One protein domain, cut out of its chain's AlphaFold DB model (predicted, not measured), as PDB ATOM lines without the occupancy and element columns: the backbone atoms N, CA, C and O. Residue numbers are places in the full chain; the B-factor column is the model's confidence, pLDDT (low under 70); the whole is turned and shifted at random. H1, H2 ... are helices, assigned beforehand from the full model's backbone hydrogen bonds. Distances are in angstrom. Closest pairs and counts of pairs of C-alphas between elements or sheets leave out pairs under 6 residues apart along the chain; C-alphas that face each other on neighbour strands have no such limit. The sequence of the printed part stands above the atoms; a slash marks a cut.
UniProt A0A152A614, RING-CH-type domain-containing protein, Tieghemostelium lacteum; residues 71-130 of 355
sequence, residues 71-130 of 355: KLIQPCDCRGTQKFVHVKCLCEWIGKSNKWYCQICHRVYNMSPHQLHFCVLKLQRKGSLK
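Overview. This is residues 71 to 130 of the 355 residues of the protein "RING-CH-type domain-containing protein" of Tieghemostelium lacteum (UniProt A0A152A614). Two helices, H1 and H2, cross near their middles as an X, and a part built of loops, with residues 74 to 84 and 101 to 107, makes the other end of the elongated whole. A short antiparallel pairing of residues 72 to 73 with 85 to 86 closes the first loop just before H1. The printed part has 60 residues with two named helices, H1 then H2, and no named strand; the class is all helix, though under half of the residues, 24 of the 60, are in named elements. It is compact, with a radius of gyration of the C-alphas of 11.2 A, and spans 33 by 21 by 17 A.

Arrangement. After the stretch of residues 71 to 86 comes H1, residues 87 to 97, and after residues 98 to 112 comes H2, residues 113 to 125. H1 and H2 touch, with the C-alphas of Cys 91 and Cys 119 the closest at 5.2 A. They run the same way at a steep tilt of 50 degrees. Their centres are 10.2 A apart. In H1 and H2 every O i to N i+4 pair is within hydrogen-bond range.

Along the chain. H1 begins at C-alpha 87, (160.551, -70.892, 363.203), and measures 15.2 A from first to last C-alpha. H2 measures 18.5 A and ends at C-alpha 125, (163.317, -59.793, 351.546).

Size, cuts and confidence. The two C-alphas farthest apart, those of Gly 80 and Lys 130, are 33.3 A apart. The printed part has no cut. The link from H1 to H2, 15 residues, is long. The mean pLDDT of the printed part is 91.9, and the model's confidence is low, under 70, at residues 129 to 130.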
ATOM      1  N   LYS A  71     156.532 -74.825 362.097       91.88
ATOM      2  CA  LYS A  71     157.167 -75.837 362.945       91.88
ATOM      3  C   LYS A  71     157.604 -75.206 364.272       91.88
ATOM      4  O   LYS A  71     158.375 -74.244 364.272       91.88
ATOM      5  N   LEU A  72     157.140 -75.767 365.387       93.81
ATOM      6  CA  LEU A  72     157.646 -75.466 366.726       93.81
ATOM      7  C   LEU A  72     159.056 -76.043 366.882       93.81
ATOM      8  O   LEU A  72     159.313 -77.202 366.549       93.81
ATOM      9  N   ILE A  73     159.978 -75.219 367.365       95.06
ATOM     10  CA  ILE A  73     161.365 -75.595 367.639       95.06
ATOM     11  C   ILE A  73     161.759 -75.148 369.039       95.06
ATOM     12  O   ILE A  73     161.183 -74.205 369.578       95.06
ATOM     13  N   GLN A  74     162.766 -75.809 369.605       95.88
ATOM     14  CA  GLN A  74     163.429 -75.370 370.825       95.88
ATOM     15  C   GLN A  74     164.745 -74.681 370.446       95.88
ATOM     16  O   GLN A  74     165.731 -75.366 370.176       95.88
ATOM     17  N   PRO A  75     164.791 -73.340 370.382       95.94
ATOM     18  CA  PRO A  75     165.970 -72.650 369.875       95.94
ATOM     19  C   PRO A  75     167.096 -72.539 370.911       95.94
ATOM     20  O   PRO A  75     168.203 -72.158 370.555       95.94
ATOM     21  N   CYS A  76     166.842 -72.824 372.191       96.06
ATOM     22  CA  CYS A  76     167.851 -72.808 373.252       96.06
ATOM     23  C   CYS A  76     167.410 -73.662 374.453       96.06
ATOM     24  O   CYS A  76     166.243 -74.038 374.557       96.06
ATOM     25  N   ASP A  77     168.311 -73.910 375.408       94.62
ATOM     26  CA  ASP A  77     168.009 -74.724 376.603       94.62
ATOM     27  C   ASP A  77     167.391 -73.917 377.758       94.62
ATOM     28  O   ASP A  77     167.651 -74.183 378.933       94.62
ATOM     29  N   CYS A  78     166.606 -72.880 377.450       94.81
ATOM     30  CA  CYS A  78     165.815 -72.206 378.479       94.81
ATOM     31  C   CYS A  78     164.718 -73.149 378.991       94.81
ATOM     32  O   CYS A  78     164.096 -73.882 378.221       94.81
ATOM     33  N   ARG A  79     164.475 -73.127 380.304       92.25
ATOM     34  CA  ARG A  79     163.415 -73.913 380.948       92.25
ATOM     35  C   ARG A  79     162.099 -73.121 380.962       92.25
ATOM     36  O   ARG A  79     162.121 -71.894 380.958       92.25
ATOM     37  N   GLY A  80     160.966 -73.826 381.002       87.88
ATOM     38  CA  GLY A  80     159.620 -73.238 381.095       87.88
ATOM     39  C   GLY A  80     158.772 -73.386 379.827       87.88
ATOM     40  O   GLY A  80     159.149 -74.080 378.883       87.88
ATOM     41  N   THR A  81     157.605 -72.737 379.813       79.31
ATOM     42  CA  THR A  81     156.626 -72.778 378.707       79.31
ATOM     43  C   THR A  81     157.108 -72.052 377.449       79.31
ATOM     44  O   THR A  81     156.724 -72.415 376.345       79.31
ATOM     45  N   GLN A  82     158.028 -71.094 377.592       79.88
ATOM     46  CA  GLN A  82     158.606 -70.328 376.478       79.88
ATOM     47  C   GLN A  82     159.742 -71.063 375.740       79.88
ATOM     48  O   GLN A  82     160.429 -70.468 374.911       79.88
ATOM     49  N   LYS A  83     159.976 -72.351 376.036       91.44
ATOM     50  CA  LYS A  83     161.030 -73.135 375.373       91.44
ATOM     51  C   LYS A  83     160.738 -73.407 373.898       91.44
ATOM     52  O   LYS A  83     161.674 -73.623 373.137       91.44
ATOM     53  N   PHE A  84     159.464 -73.416 373.503       93.31
ATOM     54  CA  PHE A  84     159.048 -73.709 372.138       93.31
ATOM     55  C   PHE A  84     158.601 -72.439 371.423       93.31
ATOM     56  O   PHE A  84     157.781 -71.679 371.930       93.31
ATOM     57  N   VAL A  85     159.144 -72.218 370.229       93.94
ATOM     58  CA  VAL A  85     158.831 -71.059 369.390       93.94
ATOM     59  C   VAL A  85     158.692 -71.528 367.944       93.94
ATOM     60  O   VAL A  85     159.449 -72.384 367.489       93.94
ATOM     61  N   HIS A  86     157.744 -70.969 367.193       94.75
ATOM     62  CA  HIS A  86     157.672 -71.200 365.750       94.75
ATOM     63  C   HIS A  86     158.917 -70.651 365.044       94.75
ATOM     64  O   HIS A  86     159.354 -69.533 365.330       94.75
ATOM     65  N   VAL A  87     159.428 -71.368 364.039       95.19
ATOM     66  CA  VAL A  87     160.551 -70.892 363.203       95.19
ATOM     67  C   VAL A  87     160.254 -69.499 362.635       95.19
ATOM     68  O   VAL A  87     161.100 -68.607 362.682       95.19
ATOM     69  N   LYS A  88     159.022 -69.264 362.156       94.75
ATOM     70  CA  LYS A  88     158.586 -67.965 361.615       94.75
ATOM     71  C   LYS A  88     158.753 -66.824 362.623       94.75
ATOM     72  O   LYS A  88     159.187 -65.738 362.228       94.75
ATOM     73  N   CYS A  89     158.403 -67.080 363.879       95.06
ATOM     74  CA  CYS A  89     158.381 -66.105 364.962       95.06
ATOM     75  C   CYS A  89     159.788 -65.844 365.498       95.06
ATOM     76  O   CYS A  89     160.154 -64.686 365.691       95.06
ATOM     77  N   LEU A  90     160.614 -66.889 365.617       95.31
ATOM     78  CA  LEU A  90     162.032 -66.738 365.936       95.31
ATOM     79  C   LEU A  90     162.748 -65.880 364.884       95.31
ATOM     80  O   LEU A  90     163.482 -64.962 365.232       95.31
ATOM     81  N   CYS A  91     162.482 -66.108 363.597       94.88
ATOM     82  CA  CYS A  91     163.082 -65.312 362.526       94.88
ATOM     83  C   CYS A  91     162.657 -63.844 362.543       94.88
ATOM     84  O   CYS A  91     163.465 -62.957 362.276       94.88
ATOM     85  N   GLU A  92     161.397 -63.560 362.868       94.31
ATOM     86  CA  GLU A  92     160.936 -62.181 363.044       94.31
ATOM     87  C   GLU A  92     161.561 -61.518 364.267       94.31
ATOM     88  O   GLU A  92     161.926 -60.345 364.199       94.31
ATOM     89  N   TRP A  93     161.736 -62.271 365.352       94.00
ATOM     90  CA  TRP A  93     162.434 -61.798 366.537       94.00
ATOM     91  C   TRP A  93     163.901 -61.470 366.253       94.00
ATOM     92  O   TRP A  93     164.364 -60.391 366.623       94.00
ATOM     93  N   ILE A  94     164.624 -62.353 365.559       94.50
ATOM     94  CA  ILE A  94     166.016 -62.113 365.147       94.50
ATOM     95  C   ILE A  94     166.087 -60.865 364.263       94.50
ATOM     96  O   ILE A  94     166.936 -60.013 364.492       94.50
ATOM     97  N   GLY A  95     165.154 -60.699 363.321       93.50
ATOM     98  CA  GLY A  95     165.102 -59.508 362.469       93.50
ATOM     99  C   GLY A  95     164.874 -58.203 363.228       93.50
ATOM    100  O   GLY A  95     165.505 -57.203 362.913       93.50
ATOM    101  N   LYS A  96     164.003 -58.213 364.246       92.88
ATOM    102  CA  LYS A  96     163.713 -57.027 365.070       92.88
ATOM    103  C   LYS A  96     164.826 -56.707 366.065       92.88
ATOM    104  O   LYS A  96     165.148 -55.545 366.272       92.88
ATOM    105  N   SER A  97     165.374 -57.729 366.717       93.75
ATOM    106  CA  SER A  97     166.375 -57.563 367.777       93.75
ATOM    107  C   SER A  97     167.807 -57.482 367.252       93.75
ATOM    108  O   SER A  97     168.691 -57.051 367.987       93.75
ATOM    109  N   ASN A  98     168.038 -57.926 366.013       92.12
ATOM    110  CA  ASN A  98     169.351 -58.132 365.406       92.12
ATOM    111  C   ASN A  98     170.300 -58.999 366.262       92.12
ATOM    112  O   ASN A  98     171.516 -58.822 366.244       92.12
ATOM    113  N   LYS A  99     169.748 -59.929 367.054       93.44
ATOM    114  CA  LYS A  99     170.511 -60.817 367.944       93.44
ATOM    115  C   LYS A  99     170.276 -62.273 367.561       93.44
ATOM    116  O   LYS A  99     169.138 -62.735 367.543       93.44
ATOM    117  N   TRP A 100     171.363 -63.003 367.314       94.81
ATOM    118  CA  TRP A 100     171.367 -64.435 366.962       94.81
ATOM    119  C   TRP A 100     171.552 -65.367 368.169       94.81
ATOM    120  O   TRP A 100     171.760 -66.570 368.020       94.81
ATOM    121  N   TYR A 101     171.468 -64.811 369.374       95.69
ATOM    122  CA  TYR A 101     171.591 -65.522 370.635       95.69
ATOM    123  C   TYR A 101     170.404 -65.206 371.544       95.69
ATOM    124  O   TYR A 101     169.784 -64.139 371.460       95.69
ATOM    125  N   CYS A 102     170.092 -66.146 372.428       95.56
ATOM    126  CA  CYS A 102     169.078 -65.989 373.455       95.56
ATOM    127  C   CYS A 102     169.528 -64.944 374.483       95.56
ATOM    128  O   CYS A 102     170.620 -65.042 375.030       95.56
ATOM    129  N   GLN A 103     168.673 -63.974 374.805       94.38
ATOM    130  CA  GLN A 103     168.992 -62.941 375.802       94.38
ATOM    131  C   GLN A 103     168.960 -63.455 377.248       94.38
ATOM    132  O   GLN A 103     169.462 -62.778 378.133       94.38
ATOM    133  N   ILE A 104     168.351 -64.623 377.486       93.62
ATOM    134  CA  ILE A 104     168.188 -65.201 378.826       93.62
ATOM    135  C   ILE A 104     169.381 -66.095 379.164       93.62
ATOM    136  O   ILE A 104     170.008 -65.933 380.201       93.62
ATOM    137  N   CYS A 105     169.699 -67.052 378.286       94.94
ATOM    138  CA  CYS A 105     170.773 -68.020 378.528       94.94
ATOM    139  C   CYS A 105     172.064 -67.742 377.745       94.94
ATOM    140  O   CYS A 105     172.988 -68.544 377.820       94.94
ATOM    141  N   HIS A 106     172.117 -66.664 376.955       95.38
ATOM    142  CA  HIS A 106     173.272 -66.255 376.139       95.38
ATOM    143  C   HIS A 106     173.791 -67.290 375.119       95.38
ATOM    144  O   HIS A 106     174.800 -67.052 374.463       95.38
ATOM    145  N   ARG A 107     173.085 -68.409 374.908       94.69
ATOM    146  CA  ARG A 107     173.407 -69.392 373.863       94.69
ATOM    147  C   ARG A 107     172.913 -68.951 372.487       94.69
ATOM    148  O   ARG A 107     171.840 -68.356 372.366       94.69
ATOM    149  N   VAL A 108     173.682 -69.289 371.453       95.69
ATOM    150  CA  VAL A 108     173.294 -69.127 370.042       95.69
ATOM    151  C   VAL A 108     172.052 -69.966 369.757       95.69
ATOM    152  O   VAL A 108     171.921 -71.076 370.277       95.69
ATOM    153  N   TYR A 109     171.129 -69.439 368.952       96.06
ATOM    154  CA  TYR A 109     169.926 -70.186 368.609       96.06
ATOM    155  C   TYR A 109     170.262 -71.439 367.794       96.06
ATOM    156  O   TYR A 109     170.841 -71.347 366.711       96.06
ATOM    157  N   ASN A 110     169.857 -72.605 368.294       95.38
ATOM    158  CA  ASN A 110     170.029 -73.875 367.605       95.38
ATOM    159  C   ASN A 110     168.952 -74.028 366.519       95.38
ATOM    160  O   ASN A 110     167.787 -74.306 366.810       95.38
ATOM    161  N   MET A 111     169.337 -73.800 365.264       95.12
ATOM    162  CA  MET A 111     168.478 -73.955 364.091       95.12
ATOM    163  C   MET A 111     169.104 -74.955 363.126       95.12
ATOM    164  O   MET A 111     170.291 -74.881 362.819       95.12
ATOM    165  N   SER A 112     168.287 -75.857 362.581       95.50
ATOM    166  CA  SER A 112     168.727 -76.706 361.469       95.50
ATOM    167  C   SER A 112     169.074 -75.854 360.234       95.50
ATOM    168  O   SER A 112     168.480 -74.783 360.049       95.50
ATOM    169  N   PRO A 113     169.955 -76.330 359.333       94.44
ATOM    170  CA  PRO A 113     170.337 -75.590 358.127       94.44
ATOM    171  C   PRO A 113     169.142 -75.100 357.290       94.44
ATOM    172  O   PRO A 113     169.129 -73.962 356.826       94.44
ATOM    173  N   HIS A 114     168.085 -75.910 357.171       93.50
ATOM    174  CA  HIS A 114     166.859 -75.531 356.460       93.50
ATOM    175  C   HIS A 114     166.103 -74.369 357.127       93.50
ATOM    176  O   HIS A 114     165.556 -73.506 356.440       93.50
ATOM    177  N   GLN A 115     166.073 -74.327 358.461       94.75
ATOM    178  CA  GLN A 115     165.420 -73.256 359.223       94.75
ATOM    179  C   GLN A 115     166.219 -71.961 359.140       94.75
ATOM    180  O   GLN A 115     165.635 -70.898 358.934       94.75
ATOM    181  N   LEU A 116     167.547 -72.053 359.241       93.94
ATOM    182  CA  LEU A 116     168.436 -70.907 359.096       93.94
ATOM    183  C   LEU A 116     168.327 -70.305 357.691       93.94
ATOM    184  O   LEU A 116     168.132 -69.099 357.563       93.94
ATOM    185  N   HIS A 117     168.338 -71.139 356.649       92.88
ATOM    186  CA  HIS A 117     168.133 -70.700 355.268       92.88
ATOM    187  C   HIS A 117     166.786 -69.979 355.080       92.88
ATOM    188  O   HIS A 117     166.735 -68.883 354.520       92.88
ATOM    189  N   PHE A 118     165.696 -70.540 355.616       93.38
ATOM    190  CA  PHE A 118     164.386 -69.881 355.624       93.38
ATOM    191  C   PHE A 118     164.430 -68.512 356.327       93.38
ATOM    192  O   PHE A 118     163.879 -67.530 355.822       93.38
ATOM    193  N   CYS A 119     165.116 -68.436 357.468       93.38
ATOM    194  CA  CYS A 119     165.311 -67.214 358.240       93.38
ATOM    195  C   CYS A 119     166.026 -66.133 357.429       93.38
ATOM    196  O   CYS A 119     165.520 -65.019 357.298       93.38
ATOM    197  N   VAL A 120     167.170 -66.482 356.837       92.25
ATOM    198  CA  VAL A 120     168.008 -65.573 356.051       92.25
ATOM    199  C   VAL A 120     167.239 -65.034 354.847       92.25
ATOM    200  O   VAL A 120     167.152 -63.818 354.690       92.25
ATOM    201  N   LEU A 121     166.587 -65.899 354.062       91.56
ATOM    202  CA  LEU A 121     165.779 -65.471 352.911       91.56
ATOM    203  C   LEU A 121     164.654 -64.510 353.313       91.56
ATOM    204  O   LEU A 121     164.357 -63.538 352.614       91.56
ATOM    205  N   LYS A 122     164.008 -64.766 354.454       91.00
ATOM    206  CA  LYS A 122     162.931 -63.911 354.959       91.00
ATOM    207  C   LYS A 122     163.455 -62.553 355.434       91.00
ATOM    208  O   LYS A 122     162.787 -61.543 355.213       91.00
ATOM    209  N   LEU A 123     164.625 -62.517 356.069       91.19
ATOM    210  CA  LEU A 123     165.269 -61.280 356.519       91.19
ATOM    211  C   LEU A 123     165.798 -60.444 355.347       91.19
ATOM    212  O   LEU A 123     165.618 -59.225 355.352       91.19
ATOM    213  N   GLN A 124     166.361 -61.095 354.322       89.12
ATOM    214  CA  GLN A 124     166.801 -60.461 353.075       89.12
ATOM    215  C   GLN A 124     165.645 -59.740 352.378       89.12
ATOM    216  O   GLN A 124     165.750 -58.548 352.099       89.12
ATOM    217  N   ARG A 125     164.498 -60.412 352.182       88.62
ATOM    218  CA  ARG A 125     163.317 -59.793 351.546       88.62
ATOM    219  C   ARG A 125     162.778 -58.574 352.293       88.62
ATOM    220  O   ARG A 125     162.179 -57.705 351.676       88.62
ATOM    221  N   LYS A 126     162.967 -58.509 353.612       87.88
ATOM    222  CA  LYS A 126     162.504 -57.384 354.437       87.88
ATOM    223  C   LYS A 126     163.474 -56.199 354.453       87.88
ATOM    224  O   LYS A 126     163.168 -55.199 355.090       87.88
ATOM    225  N   GLY A 127     164.648 -56.307 353.822       85.06
ATOM    226  CA  GLY A 127     165.675 -55.261 353.881       85.06
ATOM    227  C   GLY A 127     166.187 -54.986 355.301       85.06
ATOM    228  O   GLY A 127     166.737 -53.919 355.558       85.06
ATOM    229  N   SER A 128     165.988 -55.930 356.230       75.12
ATOM    230  CA  SER A 128     166.310 -55.772 357.657       75.12
ATOM    231  C   SER A 128     167.770 -56.112 357.975       75.12
ATOM    232  O   SER A 128     168.217 -55.904 359.096       75.12
ATOM    233  N   LEU A 129     168.526 -56.626 356.997       69.94
ATOM    234  CA  LEU A 129     169.931 -57.029 357.130       69.94
ATOM    235  C   LEU A 129     170.915 -55.875 356.870       69.94
ATOM    236  O   LEU A 129     171.993 -56.099 356.335       69.94
ATOM    237  N   LYS A 130     170.571 -54.630 357.214       66.12
ATOM    238  CA  LYS A 130     171.485 -53.494 356.981       66.12
ATOM    239  C   LYS A 130     172.704 -53.494 357.915       66.12
ATOM    240  O   LYS A 130     173.643 -52.750 357.672       66.12
TER     241      LYS A 130